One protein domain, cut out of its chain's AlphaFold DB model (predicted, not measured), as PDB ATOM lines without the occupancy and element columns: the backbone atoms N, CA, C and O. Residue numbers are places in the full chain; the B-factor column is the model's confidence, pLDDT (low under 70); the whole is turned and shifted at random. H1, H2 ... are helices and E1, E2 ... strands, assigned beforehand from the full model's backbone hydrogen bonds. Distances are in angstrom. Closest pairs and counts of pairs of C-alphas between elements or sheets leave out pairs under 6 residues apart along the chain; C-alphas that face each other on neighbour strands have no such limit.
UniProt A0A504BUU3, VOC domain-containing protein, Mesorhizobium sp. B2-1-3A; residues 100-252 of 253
ATOM      1  N   VAL A 100     -57.323  43.301 -17.847       96.25
ATOM      2  CA  VAL A 100     -57.772  44.139 -16.729       96.25
ATOM      3  C   VAL A 100     -58.083  45.520 -17.290       96.25
ATOM      4  O   VAL A 100     -57.311  46.037 -18.093       96.25
ATOM      5  N   SER A 101     -59.205  46.117 -16.888       94.75
ATOM      6  CA  SER A 101     -59.551  47.496 -17.239       94.75
ATOM      7  C   SER A 101     -59.626  48.337 -15.978       94.75
ATOM      8  O   SER A 101     -60.324  47.958 -15.037       94.75
ATOM      9  N   ILE A 102     -58.939  49.475 -15.979       94.38
ATOM     10  CA  ILE A 102     -58.879  50.404 -14.848       94.38
ATOM     11  C   ILE A 102     -59.240  51.829 -15.292       94.38
ATOM     12  O   ILE A 102     -59.041  52.181 -16.463       94.38
ATOM     13  N   PRO A 103     -59.805  52.647 -14.388       93.69
ATOM     14  CA  PRO A 103     -60.033  54.060 -14.656       93.69
ATOM     15  C   PRO A 103     -58.708  54.814 -14.809       93.69
ATOM     16  O   PRO A 103     -57.745  54.527 -14.112       93.69
ATOM     17  N   ALA A 104     -58.683  55.812 -15.683       94.06
ATOM     18  CA  ALA A 104     -57.598  56.775 -15.810       94.06
ATOM     19  C   ALA A 104     -58.179  58.197 -15.812       94.06
ATOM     20  O   ALA A 104     -59.094  58.487 -16.581       94.06
ATOM     21  N   HIS A 105     -57.672  59.097 -14.977       93.12
ATOM     22  CA  HIS A 105     -58.041  60.513 -15.016       93.12
ATOM     23  C   HIS A 105     -57.434  61.205 -16.245       93.12
ATOM     24  O   HIS A 105     -58.119  61.972 -16.923       93.12
ATOM     25  N   ASP A 106     -56.186  60.860 -16.578       94.12
ATOM     26  CA  ASP A 106     -55.480  61.287 -17.785       94.12
ATOM     27  C   ASP A 106     -54.811  60.079 -18.462       94.12
ATOM     28  O   ASP A 106     -54.029  59.347 -17.853       94.12
ATOM     29  N   LEU A 107     -55.135  59.837 -19.737       95.81
ATOM     30  CA  LEU A 107     -54.613  58.672 -20.458       95.81
ATOM     31  C   LEU A 107     -53.122  58.769 -20.768       95.81
ATOM     32  O   LEU A 107     -52.466  57.734 -20.815       95.81
ATOM     33  N   ALA A 108     -52.603  59.966 -21.038       96.69
ATOM     34  CA  ALA A 108     -51.202  60.139 -21.396       96.69
ATOM     35  C   ALA A 108     -50.311  59.954 -20.165       96.69
ATOM     36  O   ALA A 108     -49.282  59.284 -20.253       96.69
ATOM     37  N   GLU A 109     -50.737  60.485 -19.020       96.44
ATOM     38  CA  GLU A 109     -50.050  60.318 -17.741       96.44
ATOM     39  C   GLU A 109     -50.047  58.850 -17.291       96.44
ATOM     40  O   GLU A 109     -48.980  58.287 -17.030       96.44
ATOM     41  N   SER A 110     -51.211  58.186 -17.290       96.50
ATOM     42  CA  SER A 110     -51.298  56.759 -16.956       96.50
ATOM     43  C   SER A 110     -50.530  55.884 -17.953       96.50
ATOM     44  O   SER A 110     -49.853  54.939 -17.547       96.50
ATOM     45  N   GLU A 111     -50.584  56.182 -19.259       97.69
ATOM     46  CA  GLU A 111     -49.789  55.457 -20.257       97.69
ATOM     47  C   GLU A 111     -48.290  55.588 -19.961       97.69
ATOM     48  O   GLU A 111     -47.599  54.570 -19.914       97.69
ATOM     49  N   ALA A 112     -47.787  56.806 -19.744       97.50
ATOM     50  CA  ALA A 112     -46.378  57.040 -19.434       97.50
ATOM     51  C   ALA A 112     -45.948  56.262 -18.184       97.50
ATOM     52  O   ALA A 112     -44.967  55.519 -18.232       97.50
ATOM     53  N   PHE A 113     -46.749  56.330 -17.117       97.38
ATOM     54  CA  PHE A 113     -46.499  55.601 -15.879       97.38
ATOM     55  C   PHE A 113     -46.335  54.091 -16.115       97.38
ATOM     56  O   PHE A 113     -45.315  53.511 -15.739       97.38
ATOM     57  N   TYR A 114     -47.287  53.441 -16.792       97.56
ATOM     58  CA  TYR A 114     -47.223  51.992 -17.011       97.56
ATOM     59  C   TYR A 114     -46.134  51.569 -18.004       97.56
ATOM     60  O   TYR A 114     -45.586  50.471 -17.882       97.56
ATOM     61  N   ARG A 115     -45.776  52.425 -18.968       96.69
ATOM     62  CA  ARG A 115     -44.618  52.190 -19.848       96.69
ATOM     63  C   ARG A 115     -43.311  52.193 -19.068       96.69
ATOM     64  O   ARG A 115     -42.445  51.369 -19.328       96.69
ATOM     65  N   GLU A 116     -43.164  53.120 -18.134       95.00
ATOM     66  CA  GLU A 116     -41.909  53.329 -17.415       95.00
ATOM     67  C   GLU A 116     -41.736  52.358 -16.245       95.00
ATOM     68  O   GLU A 116     -40.634  51.863 -16.026       95.00
ATOM     69  N   VAL A 117     -42.813  52.064 -15.512       95.50
ATOM     70  CA  VAL A 117     -42.774  51.186 -14.332       95.50
ATOM     71  C   VAL A 117     -42.818  49.709 -14.719       95.50
ATOM     72  O   VAL A 117     -42.082  48.909 -14.146       95.50
ATOM     73  N   LEU A 118     -43.672  49.337 -15.680       95.62
ATOM     74  CA  LEU A 118     -43.907  47.933 -16.048       95.62
ATOM     75  C   LEU A 118     -43.368  47.559 -17.434       95.62
ATOM     76  O   LEU A 118     -43.473  46.402 -17.835       95.62
ATOM     77  N   GLY A 119     -42.820  48.512 -18.194       95.31
ATOM     78  CA  GLY A 119     -42.376  48.247 -19.563       95.31
ATOM     79  C   GLY A 119     -43.531  47.959 -20.527       95.31
ATOM     80  O   GLY A 119     -43.325  47.299 -21.546       95.31
ATOM     81  N   CYS A 120     -44.756  48.393 -20.206       97.19
ATOM     82  CA  CYS A 120     -45.911  48.169 -21.069       97.19
ATOM     83  C   CYS A 120     -45.735  48.858 -22.430       97.19
ATOM     84  O   CYS A 120     -45.092  49.899 -22.547       97.19
ATOM     85  N   GLU A 121     -46.377  48.322 -23.464       97.69
ATOM     86  CA  GLU A 121     -46.371  48.902 -24.810       97.69
ATOM     87  C   GLU A 121     -47.793  49.206 -25.259       97.69
ATOM     88  O   GLU A 121     -48.683  48.369 -25.113       97.69
ATOM     89  N   ARG A 122     -48.021  50.375 -25.860       97.94
ATOM     90  CA  ARG A 122     -49.328  50.697 -26.435       97.94
ATOM     91  C   ARG A 122     -49.650  49.768 -27.608       97.94
ATOM     92  O   ARG A 122     -48.824  49.570 -28.498       97.94
ATOM     93  N   VAL A 123     -50.880  49.258 -27.646       98.12
ATOM     94  CA  VAL A 123     -51.424  48.448 -28.746       98.12
ATOM     95  C   VAL A 123     -52.680  49.089 -29.343       98.12
ATOM     96  O   VAL A 123     -53.213  50.077 -28.835       98.12
ATOM     97  N   GLN A 124     -53.135  48.562 -30.481       97.00
ATOM     98  CA  GLN A 124     -54.312  49.082 -31.179       97.00
ATOM     99  C   GLN A 124     -55.586  48.815 -30.370       97.00
ATOM    100  O   GLN A 124     -55.812  47.693 -29.924       97.00
ATOM    101  N   ALA A 125     -56.434  49.837 -30.241       96.50
ATOM    102  CA  ALA A 125     -57.762  49.739 -29.645       96.50
ATOM    103  C   ALA A 125     -58.831  50.094 -30.696       96.50
ATOM    104  O   ALA A 125     -58.623  51.028 -31.479       96.50
ATOM    105  N   PRO A 126     -59.978  49.394 -30.726       96.00
ATOM    106  CA  PRO A 126     -61.140  49.844 -31.479       96.00
ATOM    107  C   PRO A 126     -61.588  51.247 -31.051       96.00
ATOM    108  O   PRO A 126     -61.410  51.657 -29.905       96.00
ATOM    109  N   ASN A 127     -62.229  51.976 -31.963       94.25
ATOM    110  CA  ASN A 127     -62.897  53.220 -31.599       94.25
ATOM    111  C   ASN A 127     -64.247  52.903 -30.939       94.25
ATOM    112  O   ASN A 127     -65.195  52.521 -31.624       94.25
ATOM    113  N   PHE A 128     -64.332  53.076 -29.620       91.06
ATOM    114  CA  PHE A 128     -65.554  52.843 -28.845       91.06
ATOM    115  C   PHE A 128     -66.438  54.093 -28.681       91.06
ATOM    116  O   PHE A 128     -67.480  54.026 -28.032       91.06
ATOM    117  N   GLY A 129     -66.037  55.240 -29.238       92.25
ATOM    118  CA  GLY A 129     -66.725  56.519 -29.022       92.25
ATOM    119  C   GLY A 129     -66.427  57.176 -27.668       92.25
ATOM    120  O   GLY A 129     -67.004  58.215 -27.359       92.25
ATOM    121  N   PHE A 130     -65.511  56.607 -26.880       91.00
ATOM    122  CA  PHE A 130     -64.952  57.204 -25.666       91.00
ATOM    123  C   PHE A 130     -63.433  56.963 -25.601       91.00
ATOM    124  O   PHE A 130     -62.945  56.016 -26.227       91.00
ATOM    125  N   PRO A 131     -62.668  57.804 -24.874       94.25
ATOM    126  CA  PRO A 131     -61.217  57.673 -24.820       94.25
ATOM    127  C   PRO A 131     -60.797  56.412 -24.056       94.25
ATOM    128  O   PRO A 131     -61.147  56.220 -22.889       94.25
ATOM    129  N   VAL A 132     -60.023  55.560 -24.723       96.44
ATOM    130  CA  VAL A 132     -59.439  54.347 -24.148       96.44
ATOM    131  C   VAL A 132     -58.043  54.119 -24.730       96.44
ATOM    132  O   VAL A 132     -57.789  54.391 -25.908       96.44
ATOM    133  N   CYS A 133     -57.127  53.626 -23.904       97.62
ATOM    134  CA  CYS A 133     -55.808  53.161 -24.315       97.62
ATOM    135  C   CYS A 133     -55.670  51.675 -23.973       97.62
ATOM    136  O   CYS A 133     -56.001  51.260 -22.865       97.62
ATOM    137  N   TRP A 134     -55.209  50.865 -24.926       98.31
ATOM    138  CA  TRP A 134     -54.871  49.465 -24.678       98.31
ATOM    139  C   TRP A 134     -53.357  49.326 -24.598       98.31
ATOM    140  O   TRP A 134     -52.633  49.812 -25.467       98.31
ATOM    141  N   MET A 135     -52.893  48.635 -23.565       98.44
ATOM    142  CA  MET A 135     -51.487  48.410 -23.261       98.44
ATOM    143  C   MET A 135     -51.219  46.904 -23.191       98.44
ATOM    144  O   MET A 135     -51.980  46.162 -22.570       98.44
ATOM    145  N   ARG A 136     -50.140  46.434 -23.815       97.94
ATOM    146  CA  ARG A 136     -49.645  45.060 -23.686       97.94
ATOM    147  C   ARG A 136     -49.009  44.881 -22.310       97.94
ATOM    148  O   ARG A 136     -48.099  45.631 -21.966       97.94
ATOM    149  N   LEU A 137     -49.448  43.856 -21.580       95.62
ATOM    150  CA  LEU A 137     -48.906  43.452 -20.281       95.62
ATOM    151  C   LEU A 137     -48.642  41.941 -20.313       95.62
ATOM    152  O   LEU A 137     -49.545  41.124 -20.129       95.62
ATOM    153  N   GLY A 138     -47.406  41.560 -20.641       93.38
ATOM    154  CA  GLY A 138     -47.065  40.167 -20.938       93.38
ATOM    155  C   GLY A 138     -47.897  39.622 -22.106       93.38
ATOM    156  O   GLY A 138     -47.872  40.189 -23.201       93.38
ATOM    157  N   ASN A 139     -48.638  38.537 -21.853       94.62
ATOM    158  CA  ASN A 139     -49.582  37.918 -22.798       94.62
ATOM    159  C   ASN A 139     -51.024  38.446 -22.660       94.62
ATOM    160  O   ASN A 139     -51.915  37.986 -23.373       94.62
ATOM    161  N   LEU A 140     -51.264  39.365 -21.724       96.56
ATOM    162  CA  LEU A 140     -52.565  39.968 -21.449       96.56
ATOM    163  C   LEU A 140     -52.567  41.441 -21.871       96.56
ATOM    164  O   LEU A 140     -51.610  41.958 -22.459       96.56
ATOM    165  N   GLN A 141     -53.672  42.122 -21.581       97.56
ATOM    166  CA  GLN A 141     -53.824  43.548 -21.836       97.56
ATOM    167  C   GLN A 141     -54.240  44.291 -20.566       97.56
ATOM    168  O   GLN A 141     -55.040  43.788 -19.773       97.56
ATOM    169  N   LEU A 142     -53.719  45.504 -20.422       97.88
ATOM    170  CA  LEU A 142     -54.203  46.518 -19.497       97.88
ATOM    171  C   LEU A 142     -54.951  47.580 -20.307       97.88
ATOM    172  O   LEU A 142     -54.398  48.170 -21.236       97.88
ATOM    173  N   HIS A 143     -56.224  47.796 -19.998       97.88
ATOM    174  CA  HIS A 143     -57.048  48.823 -20.626       97.88
ATOM    175  C   HIS A 143     -57.156  50.015 -19.678       97.88
ATOM    176  O   HIS A 143     -57.624  49.879 -18.551       97.88
ATOM    177  N   LEU A 144     -56.727  51.182 -20.145       96.62
ATOM    178  CA  LEU A 144     -56.885  52.452 -19.448       96.62
ATOM    179  C   LEU A 144     -58.120  53.140 -20.021       96.62
ATOM    180  O   LEU A 144     -58.138  53.503 -21.201       96.62
ATOM    181  N   GLN A 145     -59.160  53.291 -19.210       94.56
ATOM    182  CA  GLN A 145     -60.398  53.947 -19.617       94.56
ATOM    183  C   GLN A 145     -60.455  55.344 -19.016       94.56
ATOM    184  O   GLN A 145     -60.452  55.478 -17.795       94.56
ATOM    185  N   GLN A 146     -60.559  56.383 -19.850       93.88
ATOM    186  CA  GLN A 146     -60.612  57.736 -19.310       93.88
ATOM    187  C   GLN A 146     -61.927  57.977 -18.566       93.88
ATOM    188  O   GLN A 146     -63.009  57.768 -19.123       93.88
ATOM    189  N   VAL A 147     -61.837  58.445 -17.326       90.25
ATOM    190  CA  VAL A 147     -62.985  58.766 -16.476       90.25
ATOM    191  C   VAL A 147     -62.849  60.164 -15.877       90.25
ATOM    192  O   VAL A 147     -61.765  60.734 -15.808       90.25
ATOM    193  N   GLY A 148     -63.976  60.739 -15.452       84.00
ATOM    194  CA  GLY A 148     -63.971  62.014 -14.738       84.00
ATOM    195  C   GLY A 148     -63.434  61.880 -13.304       84.00
ATOM    196  O   GLY A 148     -63.489  60.791 -12.737       84.00
ATOM    197  N   PRO A 149     -63.018  62.988 -12.668       71.44
ATOM    198  CA  PRO A 149     -62.378  62.998 -11.342       71.44
ATOM    199  C   PRO A 149     -63.282  62.525 -10.189       71.44
ATOM    200  O   PRO A 149     -62.827  62.341  -9.066       71.44
ATOM    201  N   THR A 150     -64.584  62.360 -10.436       70.38
ATOM    202  CA  THR A 150     -65.564  61.858  -9.459       70.38
ATOM    203  C   THR A 150     -65.880  60.373  -9.634       70.38
ATOM    204  O   THR A 150     -66.641  59.812  -8.841       70.38
ATOM    205  N   ALA A 151     -65.327  59.720 -10.660       71.69
ATOM    206  CA  ALA A 151     -65.447  58.283 -10.848       71.69
ATOM    207  C   ALA A 151     -64.566  57.587  -9.803       71.69
ATOM    208  O   ALA A 151     -63.385  57.357 -10.017       71.69
ATOM    209  N   GLY A 152     -65.144  57.332  -8.628       63.03
ATOM    210  CA  GLY A 152     -64.388  56.910  -7.454       63.03
ATOM    211  C   GLY A 152     -63.569  55.641  -7.682       63.03
ATOM    212  O   GLY A 152     -64.127  54.577  -7.968       63.03
ATOM    213  N   VAL A 153     -62.262  55.757  -7.468       66.69
ATOM    214  CA  VAL A 153     -61.353  54.619  -7.356       66.69
ATOM    215  C   VAL A 153     -61.604  53.922  -6.019       66.69
ATOM    216  O   VAL A 153     -61.861  54.556  -4.993       66.69
ATOM    217  N   ARG A 154     -61.653  52.587  -6.027       72.06
ATOM    218  CA  ARG A 154     -62.029  51.811  -4.838       72.06
ATOM    219  C   ARG A 154     -60.785  51.462  -4.030       72.06
ATOM    220  O   ARG A 154     -59.924  50.745  -4.518       72.06
ATOM    221  N   THR A 155     -60.761  51.875  -2.764       73.50
ATOM    222  CA  THR A 155     -59.610  51.817  -1.839       73.50
ATOM    223  C   THR A 155     -58.844  50.488  -1.815       73.50
ATOM    224  O   THR A 155     -57.625  50.508  -1.682       73.50
ATOM    225  N   TYR A 156     -59.538  49.351  -1.949       77.81
ATOM    226  CA  TYR A 156     -58.954  48.007  -1.834       77.81
ATOM    227  C   TYR A 156     -58.873  47.226  -3.150       77.81
ATOM    228  O   TYR A 156     -58.266  46.156  -3.179       77.81
ATOM    229  N   GLN A 157     -59.527  47.696  -4.216       87.50
ATOM    230  CA  GLN A 157     -59.514  46.977  -5.489       87.50
ATOM    231  C   GLN A 157     -58.154  47.166  -6.147       87.50
ATOM    232  O   GLN A 157     -57.713  48.297  -6.308       87.50
ATOM    233  N   HIS A 158     -57.519  46.060  -6.518       93.06
ATOM    234  CA  HIS A 158     -56.229  46.065  -7.188       93.06
ATOM    235  C   HIS A 158     -56.137  44.935  -8.204       93.06
ATOM    236  O   HIS A 158     -56.925  43.984  -8.189       93.06
ATOM    237  N   PHE A 159     -55.154  45.059  -9.083       94.25
ATOM    238  CA  PHE A 159     -54.617  43.955  -9.860       94.25
ATOM    239  C   PHE A 159     -53.159  43.742  -9.456       94.25
ATOM    240  O   PHE A 159     -52.498  44.681  -9.016       94.25
ATOM    241  N   ALA A 160     -52.684  42.509  -9.596       96.19
ATOM    242  CA  ALA A 160     -51.331  42.119  -9.231       96.19
ATOM    243  C   ALA A 160     -50.555  41.668 -10.469       96.19
ATOM    244  O   ALA A 160     -51.131  41.070 -11.388       96.19
ATOM    245  N   VAL A 161     -49.261  41.973 -10.503       96.31
ATOM    246  CA  VAL A 161     -48.354  41.596 -11.587       96.31
ATOM    247  C   VAL A 161     -47.055  41.024 -11.038       96.31
ATOM    248  O   VAL A 161     -46.554  41.447 -10.004       96.31
ATOM    249  N   GLU A 162     -46.464  40.102 -11.788       95.12
ATOM    250  CA  GLU A 162     -45.072  39.699 -11.616       95.12
ATOM    251  C   GLU A 162     -44.228  40.441 -12.655       95.12
ATOM    252  O   GLU A 162     -44.614  40.540 -13.825       95.12
ATOM    253  N   VAL A 163     -43.070  40.950 -12.243       93.62
ATOM    254  CA  VAL A 163     -42.105  41.596 -13.141       93.62
ATOM    255  C   VAL A 163     -40.766  40.876 -13.086       93.62
ATOM    256  O   VAL A 163     -40.345  40.401 -12.036       93.62
ATOM    257  N   ALA A 164     -40.065  40.836 -14.220       92.75
ATOM    258  CA  ALA A 164     -38.742  40.219 -14.291       92.75
ATOM    259  C   ALA A 164     -37.662  41.023 -13.538       92.75
ATOM    260  O   ALA A 164     -36.726  40.434 -13.010       92.75
ATOM    261  N   ASP A 165     -37.785  42.356 -13.491       95.19
ATOM    262  CA  ASP A 165     -36.871  43.251 -12.766       95.19
ATOM    263  C   ASP A 165     -37.616  43.989 -11.645       95.19
ATOM    264  O   ASP A 165     -38.015  45.150 -11.779       95.19
ATOM    265  N   PHE A 166     -37.822  43.290 -10.526       96.94
ATOM    266  CA  PHE A 166     -38.514  43.837  -9.356       96.94
ATOM    267  C   PHE A 166     -37.799  45.064  -8.778       96.94
ATOM    268  O   PHE A 166     -38.436  46.062  -8.439       96.94
ATOM    269  N   MET A 167     -36.464  45.032  -8.717       96.38
ATOM    270  CA  MET A 167     -35.672  46.151  -8.195       96.38
ATOM    271  C   MET A 167     -35.707  47.367  -9.127       96.38
ATOM    272  O   MET A 167     -35.692  48.504  -8.657       96.38
ATOM    273  N   GLY A 168     -35.752  47.154 -10.444       96.44
ATOM    274  CA  GLY A 168     -35.968  48.211 -11.431       96.44
ATOM    275  C   GLY A 168     -37.321  48.888 -11.267       96.44
ATOM    276  O   GLY A 168     -37.368  50.117 -11.183       96.44
ATOM    277  N   ALA A 169     -38.392  48.101 -11.130       96.94
ATOM    278  CA  ALA A 169     -39.728  48.621 -10.855       96.94
ATOM    279  C   ALA A 169     -39.764  49.421  -9.539       96.94
ATOM    280  O   ALA A 169     -40.253  50.551  -9.532       96.94
ATOM    281  N   TYR A 170     -39.170  48.895  -8.460       96.69
ATOM    282  CA  TYR A 170     -39.058  49.593  -7.172       96.69
ATOM    283  C   TYR A 170     -38.414  50.979  -7.318       96.69
ATOM    284  O   TYR A 170     -38.996  51.984  -6.913       96.69
ATOM    285  N   ARG A 171     -37.244  51.063  -7.969       95.81
ATOM    286  CA  ARG A 171     -36.549  52.345  -8.190       95.81
ATOM    287  C   ARG A 171     -37.373  53.315  -9.038       95.81
ATOM    288  O   ARG A 171     -37.377  54.514  -8.764       95.81
ATOM    289  N   ALA A 172     -38.071  52.818 -10.061       96.12
ATOM    290  CA  ALA A 172     -38.927  53.643 -10.913       96.12
ATOM    291  C   ALA A 172     -40.116  54.240 -10.140       96.12
ATOM    292  O   ALA A 172     -40.491  55.390 -10.388       96.12
ATOM    293  N   LEU A 173     -40.682  53.481  -9.199       95.38
ATOM    294  CA  LEU A 173     -41.761  53.921  -8.314       95.38
ATOM    295  C   LEU A 173     -41.262  54.919  -7.264       95.38
ATOM    296  O   LEU A 173     -41.887  55.960  -7.062       95.38
ATOM    297  N   GLN A 174     -40.101  54.652  -6.662       93.06
ATOM    298  CA  GLN A 174     -39.469  55.542  -5.685       93.06
ATOM    299  C   GLN A 174     -39.167  56.916  -6.296       93.06
ATOM    300  O   GLN A 174     -39.522  57.941  -5.720       93.06
ATOM    301  N   ALA A 175     -38.605  56.950  -7.509       93.50
ATOM    302  CA  ALA A 175     -38.320  58.191  -8.233       93.50
ATOM    303  C   ALA A 175     -39.575  59.031  -8.551       93.50
ATOM    304  O   ALA A 175     -39.454  60.221  -8.837       93.50
ATOM    305  N   ARG A 176     -40.769  58.423  -8.510       91.94
ATOM    306  CA  ARG A 176     -42.064  59.080  -8.748       91.94
ATOM    307  C   ARG A 176     -42.823  59.420  -7.466       91.94
ATOM    308  O   ARG A 176     -43.861  60.061  -7.559       91.94
ATOM    309  N   GLY A 177     -42.345  58.989  -6.296       91.06
ATOM    310  CA  GLY A 177     -43.099  59.121  -5.047       91.06
ATOM    311  C   GLY A 177     -44.433  58.364  -5.079       91.06
ATOM    312  O   GLY A 177     -45.416  58.844  -4.532       91.06
ATOM    313  N   ALA A 178     -44.484  57.212  -5.760       90.88
ATOM    314  CA  ALA A 178     -45.720  56.450  -5.989       90.88
ATOM    315  C   ALA A 178     -46.145  55.551  -4.806       90.88
ATOM    316  O   ALA A 178     -47.179  54.878  -4.866       90.88
ATOM    317  N   PHE A 179     -45.335  55.502  -3.747       90.88
ATOM    318  CA  PHE A 179     -45.655  54.783  -2.518       90.88
ATOM    319  C   PHE A 179     -46.613  55.610  -1.668       90.88
ATOM    320  O   PHE A 179     -46.364  56.786  -1.412       90.88
ATOM    321  N   GLU A 180     -47.703  54.990  -1.223       89.44
ATOM    322  CA  GLU A 180     -48.588  55.622  -0.251       89.44
ATOM    323  C   GLU A 180     -47.960  55.634   1.149       89.44
ATOM    324  O   GLU A 180     -47.075  54.839   1.457       89.44
ATOM    325  N   GLU A 181     -48.420  56.540   2.008       87.00
ATOM    326  CA  GLU A 181     -47.904  56.706   3.367       87.00
ATOM    327  C   GLU A 181     -48.976  56.377   4.411       87.00
ATOM    328  O   GLU A 181     -50.162  56.645   4.228       87.00
ATOM    329  N   GLY A 182     -48.553  55.829   5.554       83.44
ATOM    330  CA  GLY A 182     -49.416  55.672   6.731       83.44
ATOM    331  C   GLY A 182     -50.503  54.596   6.615       83.44
ATOM    332  O   GLY A 182     -51.392  54.532   7.464       83.44
ATOM    333  N   THR A 183     -50.442  53.737   5.599       87.12
ATOM    334  CA  THR A 183     -51.380  52.626   5.395       87.12
ATOM    335  C   THR A 183     -50.658  51.275   5.437       87.12
ATOM    336  O   THR A 183     -49.432  51.199   5.422       87.12
ATOM    337  N   ARG A 184     -51.420  50.170   5.404       86.75
ATOM    338  CA  ARG A 184     -50.836  48.828   5.229       86.75
ATOM    339  C   ARG A 184     -50.141  48.625   3.879       86.75
ATOM    340  O   ARG A 184     -49.389  47.673   3.757       86.75
ATOM    341  N   TYR A 185     -50.433  49.434   2.866       91.25
ATOM    342  CA  TYR A 185     -49.873  49.272   1.522       91.25
ATOM    343  C   TYR A 185     -48.584  50.085   1.334       91.25
ATOM    344  O   TYR A 185     -47.916  49.927   0.321       91.25
ATOM    345  N   ALA A 186     -48.229  50.917   2.319       90.38
ATOM    346  CA  ALA A 186     -46.988  51.685   2.342       90.38
ATOM    347  C   ALA A 186     -45.734  50.807   2.492       90.38
ATOM    348  O   ALA A 186     -44.654  51.202   2.068       90.38
ATOM    349  N   ASP A 187     -45.877  49.628   3.103       94.50
ATOM    350  CA  ASP A 187     -44.770  48.732   3.436       94.50
ATOM    351  C   ASP A 187     -44.640  47.583   2.419       94.50
ATOM    352  O   ASP A 187     -45.613  47.154   1.791       94.50
ATOM    353  N   LEU A 188     -43.432  47.023   2.314       96.38
ATOM    354  CA  LEU A 188     -43.196  45.750   1.637       96.38
ATOM    355  C   LEU A 188     -43.650  44.598   2.535       96.38
ATOM    356  O   LEU A 188     -43.371  44.598   3.735       96.38
ATOM    357  N   TRP A 189     -44.278  43.576   1.956       97.31
ATOM    358  CA  TRP A 189     -44.778  42.423   2.707       97.31
ATOM    359  C   TRP A 189     -44.105  41.131   2.277       97.31
ATOM    360  O   TRP A 189     -44.279  40.668   1.155       97.31
ATOM    361  N   LEU A 190     -43.370  40.513   3.199       97.44
ATOM    362  CA  LEU A 190     -42.865  39.156   3.044       97.44
ATOM    363  C   LEU A 190     -43.910  38.154   3.541       97.44
ATOM    364  O   LEU A 190     -44.250  38.128   4.733       97.44
ATOM    365  N   LEU A 191     -44.390  37.317   2.626       97.25
ATOM    366  CA  LEU A 191     -45.353  36.261   2.907       97.25
ATOM    367  C   LEU A 191     -44.690  35.016   3.518       97.25
ATOM    368  O   LEU A 191     -43.493  34.790   3.327       97.25
ATOM    369  N   PRO A 192     -45.458  34.161   4.227       95.38
ATOM    370  CA  PRO A 192     -44.929  32.936   4.830       95.38
ATOM    371  C   PRO A 192     -44.301  31.958   3.827       95.38
ATOM    372  O   PRO A 192     -43.467  31.143   4.210       95.38
ATOM    373  N   SER A 193     -44.705  32.021   2.559       94.00
ATOM    374  CA  SER A 193     -44.192  31.192   1.462       94.00
ATOM    375  C   SER A 193     -42.963  31.792   0.762       94.00
ATOM    376  O   SER A 193     -42.407  31.170  -0.146       94.00
ATOM    377  N   GLY A 194     -42.471  32.941   1.244       95.12
ATOM    378  CA  GLY A 194     -41.241  33.590   0.787       95.12
ATOM    379  C   GLY A 194     -41.429  34.600  -0.343       95.12
ATOM    380  O   GLY A 194     -40.442  35.191  -0.780       95.12
ATOM    381  N   GLU A 195     -42.657  34.822  -0.811       97.19
ATOM    382  CA  GLU A 195     -42.981  35.867  -1.780       97.19
ATOM    383  C   GLU A 195     -42.897  37.259  -1.155       97.19
ATOM    384  O   GLU A 195     -43.239  37.454   0.014       97.19
ATOM    385  N   LEU A 196     -42.493  38.237  -1.962       97.75
ATOM    386  CA  LEU A 196     -42.488  39.646  -1.591       97.75
ATOM    387  C   LEU A 196     -43.597  40.378  -2.346       97.75
ATOM    388  O   LEU A 196     -43.644  40.281  -3.568       97.75
ATOM    389  N   GLN A 197     -44.432  41.126  -1.628       97.81
ATOM    390  CA  GLN A 197     -45.476  41.979  -2.192       97.81
ATOM    391  C   GLN A 197     -45.099  43.449  -2.006       97.81
ATOM    392  O   GLN A 197     -44.643  43.860  -0.932       97.81
ATOM    393  N   MET A 198     -45.347  44.247  -3.035       96.88
ATOM    394  CA  MET A 198     -45.235  45.698  -3.010       96.88
ATOM    395  C   MET A 198     -46.501  46.308  -3.599       96.88
ATOM    396  O   MET A 198     -46.913  45.932  -4.690       96.88
ATOM    397  N   PHE A 199     -47.086  47.283  -2.910       95.75
ATOM    398  CA  PHE A 199     -48.289  47.974  -3.364       95.75
ATOM    399  C   PHE A 199     -47.982  49.429  -3.694       95.75
ATOM    400  O   PHE A 199     -47.169  50.065  -3.025       95.75
ATOM    401  N   VAL A 200     -48.645  49.956  -4.720       94.12
ATOM    402  CA  VAL A 200     -48.439  51.328  -5.194       94.12
ATOM    403  C   VAL A 200     -49.704  51.916  -5.804       94.12
ATOM    404  O   VAL A 200     -50.611  51.186  -6.220       94.12
ATOM    405  N   ARG A 201     -49.743  53.250  -5.864       92.62
ATOM    406  CA  ARG A 201     -50.794  54.011  -6.540       92.62
ATOM    407  C   ARG A 201     -50.309  54.502  -7.892       92.62
ATOM    408  O   ARG A 201     -49.205  55.027  -8.016       92.62
ATOM    409  N   ASP A 202     -51.138  54.318  -8.912       93.62
ATOM    410  CA  ASP A 202     -50.931  54.973 -10.202       93.62
ATOM    411  C   ASP A 202     -51.401  56.450 -10.150       93.62
ATOM    412  O   ASP A 202     -51.993  56.881  -9.155       93.62
ATOM    413  N   PRO A 203     -51.185  57.247 -11.213       93.00
ATOM    414  CA  PRO A 203     -51.599  58.656 -11.247       93.00
ATOM    415  C   PRO A 203     -53.108  58.891 -11.078       93.00
ATOM    416  O   PRO A 203     -53.554  59.998 -10.787       93.00
ATOM    417  N   SER A 204     -53.915  57.849 -11.280       91.75
ATOM    418  CA  SER A 204     -55.366  57.880 -11.116       91.75
ATOM    419  C   SER A 204     -55.822  57.256  -9.798       91.75
ATOM    420  O   SER A 204     -57.011  57.003  -9.641       91.75
ATOM    421  N   ASP A 205     -54.901  57.055  -8.850       90.25
ATOM    422  CA  ASP A 205     -55.124  56.460  -7.529       90.25
ATOM    423  C   ASP A 205     -55.507  54.966  -7.562       90.25
ATOM    424  O   ASP A 205     -55.957  54.399  -6.561       90.25
ATOM    425  N   ASN A 206     -55.310  54.271  -8.690       92.12
ATOM    426  CA  ASN A 206     -55.504  52.822  -8.748       92.12
ATOM    427  C   ASN A 206     -54.455  52.128  -7.888       92.12
ATOM    428  O   ASN A 206     -53.256  52.325  -8.088       92.12
ATOM    429  N   LEU A 207     -54.904  51.263  -6.977       93.31
ATOM    430  CA  LEU A 207     -54.012  50.361  -6.261       93.31
ATOM    431  C   LEU A 207     -53.587  49.241  -7.209       93.31
ATOM    432  O   LEU A 207     -54.436  48.580  -7.813       93.31
ATOM    433  N   PHE A 208     -52.293  48.981  -7.308       94.00
ATOM    434  CA  PHE A 208     -51.803  47.757  -7.927       94.00
ATOM    435  C   PHE A 208     -50.632  47.179  -7.143       94.00
ATOM    436  O   PHE A 208     -49.959  47.871  -6.378       94.00
ATOM    437  N   GLU A 209     -50.458  45.877  -7.305       96.62
ATOM    438  CA  GLU A 209     -49.507  45.057  -6.572       96.62
ATOM    439  C   GLU A 209     -48.444  44.524  -7.534       96.62
ATOM    440  O   GLU A 209     -48.751  44.122  -8.659       96.62
ATOM    441  N   ILE A 210     -47.190  44.544  -7.099       97.56
ATOM    442  CA  ILE A 210     -46.071  43.903  -7.777       97.56
ATOM    443  C   ILE A 210     -45.528  42.828  -6.844       97.56
ATOM    444  O   ILE A 210     -45.151  43.127  -5.709       97.56
ATOM    445  N   ASP A 211     -45.442  41.605  -7.353       97.75
ATOM    446  CA  ASP A 211     -45.019  40.438  -6.594       97.75
ATOM    447  C   ASP A 211     -43.691  39.876  -7.103       97.75
ATOM    448  O   ASP A 211     -43.434  39.814  -8.309       97.75
ATOM    449  N   HIS A 212     -42.865  39.404  -6.171       97.31
ATOM    450  CA  HIS A 212     -41.692  38.588  -6.459       97.31
ATOM    451  C   HIS A 212     -41.861  37.194  -5.841       97.31
ATOM    452  O   HIS A 212     -42.203  37.095  -4.659       97.31
ATOM    453  N   PRO A 213     -41.587  36.100  -6.575       96.25
ATOM    454  CA  PRO A 213     -41.830  34.748  -6.076       96.25
ATOM    455  C   PRO A 213     -40.900  34.333  -4.935       96.25
ATOM    456  O   PRO A 213     -41.240  33.443  -4.159       96.25
ATOM    457  N   ASP A 214     -39.720  34.934  -4.827       95.38
ATOM    458  CA  ASP A 214     -38.716  34.503  -3.857       95.38
ATOM    459  C   ASP A 214     -37.856  35.673  -3.386       95.38
ATOM    460  O   ASP A 214     -36.944  36.124  -4.079       95.38
ATOM    461  N   ALA A 215     -38.148  36.181  -2.194       96.06
ATOM    462  CA  ALA A 215     -37.432  37.305  -1.605       96.06
ATOM    463  C   ALA A 215     -35.944  37.014  -1.346       96.06
ATOM    464  O   ALA A 215     -35.166  37.952  -1.195       96.06
ATOM    465  N   THR A 216     -35.520  35.743  -1.305       95.81
ATOM    466  CA  THR A 216     -34.104  35.392  -1.089       95.81
ATOM    467  C   THR A 216     -33.214  35.725  -2.288       95.81
ATOM    468  O   THR A 216     -31.993  35.768  -2.153       95.81
ATOM    469  N   GLN A 217     -33.817  36.002  -3.446       96.25
ATOM    470  CA  GLN A 217     -33.121  36.403  -4.671       96.25
ATOM    471  C   GLN A 217     -32.919  37.922  -4.771       96.25
ATOM    472  O   GLN A 217     -32.318  38.399  -5.732       96.25
ATOM    473  N   LEU A 218     -33.431  38.684  -3.803       96.25
ATOM    474  CA  LEU A 218     -33.368  40.140  -3.781       96.25
ATOM    475  C   LEU A 218     -32.404  40.625  -2.697       96.25
ATOM    476  O   LEU A 218     -32.302  40.039  -1.618       96.25
ATOM    477  N   ASP A 219     -31.741  41.750  -2.959       94.75
ATOM    478  CA  ASP A 219     -31.043  42.496  -1.915       94.75
ATOM    479  C   ASP A 219     -32.057  43.318  -1.112       94.75
ATOM    480  O   ASP A 219     -32.387  44.452  -1.454       94.75
ATOM    481  N   LEU A 220     -32.555  42.727  -0.025       94.12
ATOM    482  CA  LEU A 220     -33.549  43.365   0.837       94.12
ATOM    483  C   LEU A 220     -33.021  44.627   1.542       94.12
ATOM    484  O   LEU A 220     -33.821  45.407   2.050       94.12
ATOM    485  N   SER A 221     -31.700  44.833   1.594       93.44
ATOM    486  CA  SER A 221     -31.108  46.025   2.215       93.44
ATOM    487  C   SER A 221     -31.176  47.268   1.325       93.44
ATOM    488  O   SER A 221     -30.996  48.381   1.813       93.44
ATOM    489  N   ALA A 222     -31.476  47.086   0.036       93.19
ATOM    490  CA  ALA A 222     -31.616  48.168  -0.931       93.19
ATOM    491  C   ALA A 222     -32.976  48.887  -0.862       93.19
ATOM    492  O   ALA A 222     -33.166  49.891  -1.547       93.19
ATOM    493  N   PHE A 223     -33.928  48.381  -0.072       94.50
ATOM    494  CA  PHE A 223     -35.229  49.017   0.111       94.50
ATOM    495  C   PHE A 223     -35.171  50.076   1.216       94.50
ATOM    496  O   PHE A 223     -34.804  49.786   2.352       94.50
ATOM    497  N   GLU A 224     -35.597  51.296   0.893       93.00
ATOM    498  CA  GLU A 224     -35.856  52.346   1.891       93.00
ATOM    499  C   GLU A 224     -37.239  52.175   2.535       93.00
ATOM    500  O   GLU A 224     -37.486  52.622   3.655       93.00
ATOM    501  N   THR A 225     -38.137  51.487   1.830       92.69
ATOM    502  CA  THR A 225     -39.478  51.142   2.297       92.69
ATOM    503  C   THR A 225     -39.402  50.067   3.386       92.69
ATOM    504  O   THR A 225     -38.696  49.071   3.198       92.69
ATOM    505  N   PRO A 226     -40.136  50.200   4.508       93.94
ATOM    506  CA  PRO A 226     -40.103  49.201   5.568       93.94
ATOM    507  C   PRO A 226     -40.532  47.814   5.077       93.94
ATOM    508  O   PRO A 226     -41.523  47.665   4.366       93.94
ATOM    509  N   LEU A 227     -39.805  46.783   5.513       95.94
ATOM    510  CA  LEU A 227     -40.139  45.384   5.253       95.94
ATOM    511  C   LEU A 227     -40.884  44.776   6.445       95.94
ATOM    512  O   LEU A 227     -40.318  44.609   7.530       95.94
ATOM    513  N   ARG A 228     -42.137  44.373   6.229       96.00
ATOM    514  CA  ARG A 228     -42.964  43.628   7.185       96.00
ATOM    515  C   ARG A 228     -42.949  42.147   6.857       96.00
ATOM    516  O   ARG A 228     -43.051  41.743   5.704       96.00
ATOM    517  N   ARG A 229     -42.866  41.313   7.890       96.88
ATOM    518  CA  ARG A 229     -43.033  39.859   7.762       96.88
ATOM    519  C   ARG A 229     -44.424  39.509   8.243       96.88
ATOM    520  O   ARG A 229     -44.711  39.701   9.421       96.88
ATOM    521  N   LEU A 230     -45.269  38.977   7.365       96.25
ATOM    522  CA  LEU A 230     -46.673  38.739   7.704       96.25
ATOM    523  C   LEU A 230     -46.831  37.813   8.920       96.25
ATOM    524  O   LEU A 230     -47.721  38.015   9.737       96.25
ATOM    525  N   GLU A 231     -45.939  36.835   9.078       95.44
ATOM    526  CA  GLU A 231     -45.957  35.913  10.220       95.44
ATOM    527  C   GLU A 231     -45.560  36.544  11.562       95.44
ATOM    528  O   GLU A 231     -45.898  35.992  12.606       95.44
ATOM    529  N   ASN A 232     -44.876  37.692  11.543       96.38
ATOM    530  CA  ASN A 232     -44.598  38.466  12.754       96.38
ATOM    531  C   ASN A 232     -45.798  39.338  13.140       96.38
ATOM    532  O   ASN A 232     -46.000  39.611  14.318       96.38
ATOM    533  N   GLU A 233     -46.582  39.770  12.149       94.56
ATOM    534  CA  GLU A 233     -47.751  40.626  12.358       94.56
ATOM    535  C   GLU A 233     -49.003  39.818  12.720       94.56
ATOM    536  O   GLU A 233     -49.874  40.314  13.431       94.56
ATOM    537  N   GLN A 234     -49.128  38.589  12.209       94.62
ATOM    538  CA  GLN A 234     -50.308  37.737  12.375       94.62
ATOM    539  C   GLN A 234     -49.914  36.262  12.499       94.62
ATOM    540  O   GLN A 234     -49.135  35.747  11.693       94.62
ATOM    541  N   GLU A 235     -50.518  35.550  13.455       96.25
ATOM    542  CA  GLU A 235     -50.312  34.109  13.615       96.25
ATOM    543  C   GLU A 235     -50.765  33.342  12.362       96.25
ATOM    544  O   GLU A 235     -51.855  33.556  11.831       96.25
ATOM    545  N   GLN A 236     -49.920  32.422  11.888       96.56
ATOM    546  CA  GLN A 236     -50.175  31.639  10.679       96.56
ATOM    547  C   GLN A 236     -50.474  30.182  11.026       96.56
ATOM    548  O   GLN A 236     -49.586  29.443  11.471       96.56
ATOM    549  N   SER A 237     -51.704  29.747  10.743       96.25
ATOM    550  CA  SER A 237     -52.082  28.336  10.845       96.25
ATOM    551  C   SER A 237     -51.313  27.473   9.837       96.25
ATOM    552  O   SER A 237     -50.768  27.971   8.846       96.25
ATOM    553  N   GLN A 238     -51.330  26.149  10.029       94.25
ATOM    554  CA  GLN A 238     -50.761  25.214   9.049       94.25
ATOM    555  C   GLN A 238     -51.361  25.409   7.647       94.25
ATOM    556  O   GLN A 238     -50.631  25.340   6.667       94.25
ATOM    557  N   GLN A 239     -52.661  25.713   7.542       94.12
ATOM    558  CA  GLN A 239     -53.310  25.955   6.253       94.12
ATOM    559  C   GLN A 239     -52.839  27.262   5.600       94.12
ATOM    560  O   GLN A 239     -52.629  27.283   4.389       94.12
ATOM    561  N   ASN A 240     -52.638  28.337   6.373       94.69
ATOM    562  CA  ASN A 240     -52.149  29.608   5.823       94.69
ATOM    563  C   ASN A 240     -50.745  29.462   5.231       94.69
ATOM    564  O   ASN A 240     -50.471  30.003   4.166       94.69
ATOM    565  N   ARG A 241     -49.889  28.654   5.864       92.69
ATOM    566  CA  ARG A 241     -48.526  28.378   5.383       92.69
ATOM    567  C   ARG A 241     -48.481  27.582   4.074       92.69
ATOM    568  O   ARG A 241     -47.437  27.531   3.438       92.69
ATOM    569  N   LEU A 242     -49.600  26.988   3.650       91.12
ATOM    570  CA  LEU A 242     -49.734  26.341   2.341       91.12
ATOM    571  C   LEU A 242     -50.177  27.314   1.234       91.12
ATOM    572  O   LEU A 242     -50.317  26.893   0.083       91.12
ATOM    573  N   ALA A 243     -50.490  28.575   1.541       94.00
ATOM    574  CA  ALA A 243     -50.869  29.566   0.536       94.00
ATOM    575  C   ALA A 243     -49.654  29.992  -0.309       94.00
ATOM    576  O   ALA A 243     -48.523  29.972   0.156       94.00
ATOM    577  N   THR A 244     -49.889  30.363  -1.565       94.75
ATOM    578  CA  THR A 244     -48.883  30.977  -2.447       94.75
ATOM    579  C   THR A 244     -49.605  31.846  -3.462       94.75
ATOM    580  O   THR A 244     -50.721  31.501  -3.871       94.75
ATOM    581  N   LEU A 245     -48.965  32.936  -3.878       94.19
ATOM    582  CA  LEU A 245     -49.420  33.755  -5.004       94.19
ATOM    583  C   LEU A 245     -49.108  33.078  -6.351       94.19
ATOM    584  O   LEU A 245     -49.846  33.221  -7.323       94.19
ATOM    585  N   PHE A 246     -48.062  32.252  -6.395       94.56
ATOM    586  CA  PHE A 246     -47.515  31.686  -7.625       94.56
ATOM    587  C   PHE A 246     -47.935  30.224  -7.784       94.56
ATOM    588  O   PHE A 246     -47.195  29.287  -7.476       94.56
ATOM    589  N   LEU A 247     -49.149  30.006  -8.296       91.56
ATOM    590  CA  LEU A 247     -49.742  28.665  -8.411       91.56
ATOM    591  C   LEU A 247     -48.914  27.679  -9.253       91.56
ATOM    592  O   LEU A 247     -48.972  26.477  -8.998       91.56
ATOM    593  N   TYR A 248     -48.107  28.152 -10.210       88.25
ATOM    594  CA  TYR A 248     -47.207  27.273 -10.968       88.25
ATOM    595  C   TYR A 248     -46.144  26.612 -10.079       88.25
ATOM    596  O   TYR A 248     -45.695  25.512 -10.386       88.25
ATOM    597  N   ARG A 249     -45.780  27.224  -8.942       82.19
ATOM    598  CA  ARG A 249     -44.838  26.638  -7.975       82.19
ATOM    599  C   ARG A 249     -45.455  25.470  -7.216       82.19
ATOM    600  O   ARG A 249     -44.757  24.506  -6.933       82.19
ATOM    601  N   LYS A 250     -46.768  25.504  -6.957       74.19
ATOM    602  CA  LYS A 250     -47.499  24.355  -6.393       74.19
ATOM    603  C   LYS A 250     -47.557  23.166  -7.339       74.19
ATOM    604  O   LYS A 250     -47.620  22.042  -6.872       74.19
ATOM    605  N   ALA A 251     -47.568  23.406  -8.647       65.94
ATOM    606  CA  ALA A 251     -47.558  22.327  -9.630       65.94
ATOM    607  C   ALA A 251     -46.175  21.660  -9.775       65.94
ATOM    608  O   ALA A 251     -46.094  20.566 -10.326       65.94
ATOM    609  N   ALA A 252     -45.106  22.322  -9.317       58.31
ATOM    610  CA  ALA A 252     -43.725  21.854  -9.427       58.31
ATOM    611  C   ALA A 252     -43.182  21.169  -8.153       58.31
ATOM    612  O   ALA A 252     -42.078  20.627  -8.200       58.31
TER     613      ALA A 252
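Overview. This is residues 100 to 252 of the 253 residues of the protein "VOC domain-containing protein" of Mesorhizobium sp. B2-1-3A (UniProt A0A504BUU3). What is the main picture? Two lobes stand one after the other along the longest axis: the sheet E1 E4 E3 E2 with H1 over one face, then the strongly twisted sheet E5 E8 E7 E6 E9 with H2 over one face, with residues 116 to 118 of H1 meeting H2. A tail, residues 234 to 252, ends in H4, which is on neither sheet. What is it made of? The 153 printed residues hold four named helices and nine named strands, in the order E1 H1 E2 E3 E4 E5 H2 E6 E7 E8 E9 H3 H4; the class is mixed, helices and strands, with 75 residues, under half, in named elements. Both sheets are mixed, and the whole is compact, with a radius of gyration of the C-alphas of 16.6 A and spans of 52 by 36 by 26 A.

Along the chain. Where does the first sheet lie? E1 is residues 100 to 104, from C-alpha 100 at (-57.772, 44.139, -16.729); H1 is 107 to 118, 15.8 A; E2 is 121 to 123, E3 132 to 137, 15.6 A, and E4 140 to 146, 19.6 A. What follows? E5 is residues 158 to 162, H2 166 to 174, 12.3 A, E6 188 to 190, E7 196 to 201, 17.3 A, E8 207 to 212, 17.0 A, E9 227 to 229, H3 230 to 233, and H4 247 to 252, ending at C-alpha 252 at (-43.725, 21.854, -9.427).

Arrangement. How is the first sheet built? E1 is parallel to E4, with N 102 and O 143 2.9 A apart; E2 E3 E4 form a meander, each strand the antiparallel neighbour of the one before, with N 123 and O 134 at 2.9 A and N 135 and O 142 at 2.8 A. H1 is on this sheet at a height of 8.9 A, along E3 at 4 degrees on the local plane, in two layers, a helix on one face. How is the second built? E6 E7 E8 form a meander too, with N 189 and O 197 at 2.9 A and N 198 and O 210 at 2.9 A; E5 is parallel to E8, N 209 to O 159 2.9 A, and E9 to E6, N 228 to O 188 2.8 A. H2 is on it at a height of 9.5 A, only just slantwise, at 30.3 degrees to E7 on the local plane, and H3 only grazes it with residues 230 to 232. How do the helices stand? H1 touches H2 with residues 116 to 118 alone, the closest C-alphas being those of Val 117 and Ala 169 at 5.3 A, at a steep tilt of 40 degrees, opposite ways. Every O i to N i+4 pair is within hydrogen-bond range in H1, H2 and H4, and H3 is too short for one. Which units recur? E1, H1, E2 and E5, H2, E6 are split strand-helix-strand units, two strands running the same way with others between them, each with a right-handed crossover.

Size, cuts and confidence. How large is it? The two C-alphas farthest apart, those of Gly 129 and Gln 238, are 51.8 A apart, and the printed part has no cut. Which links are long? Those from E4 to E5, H2 to E6, E8 to E9 and H3 to H4 are long. Where is confidence low? The mean pLDDT of the printed part is 92.7, and residues 152 to 153 and 251 to 252 are under 70.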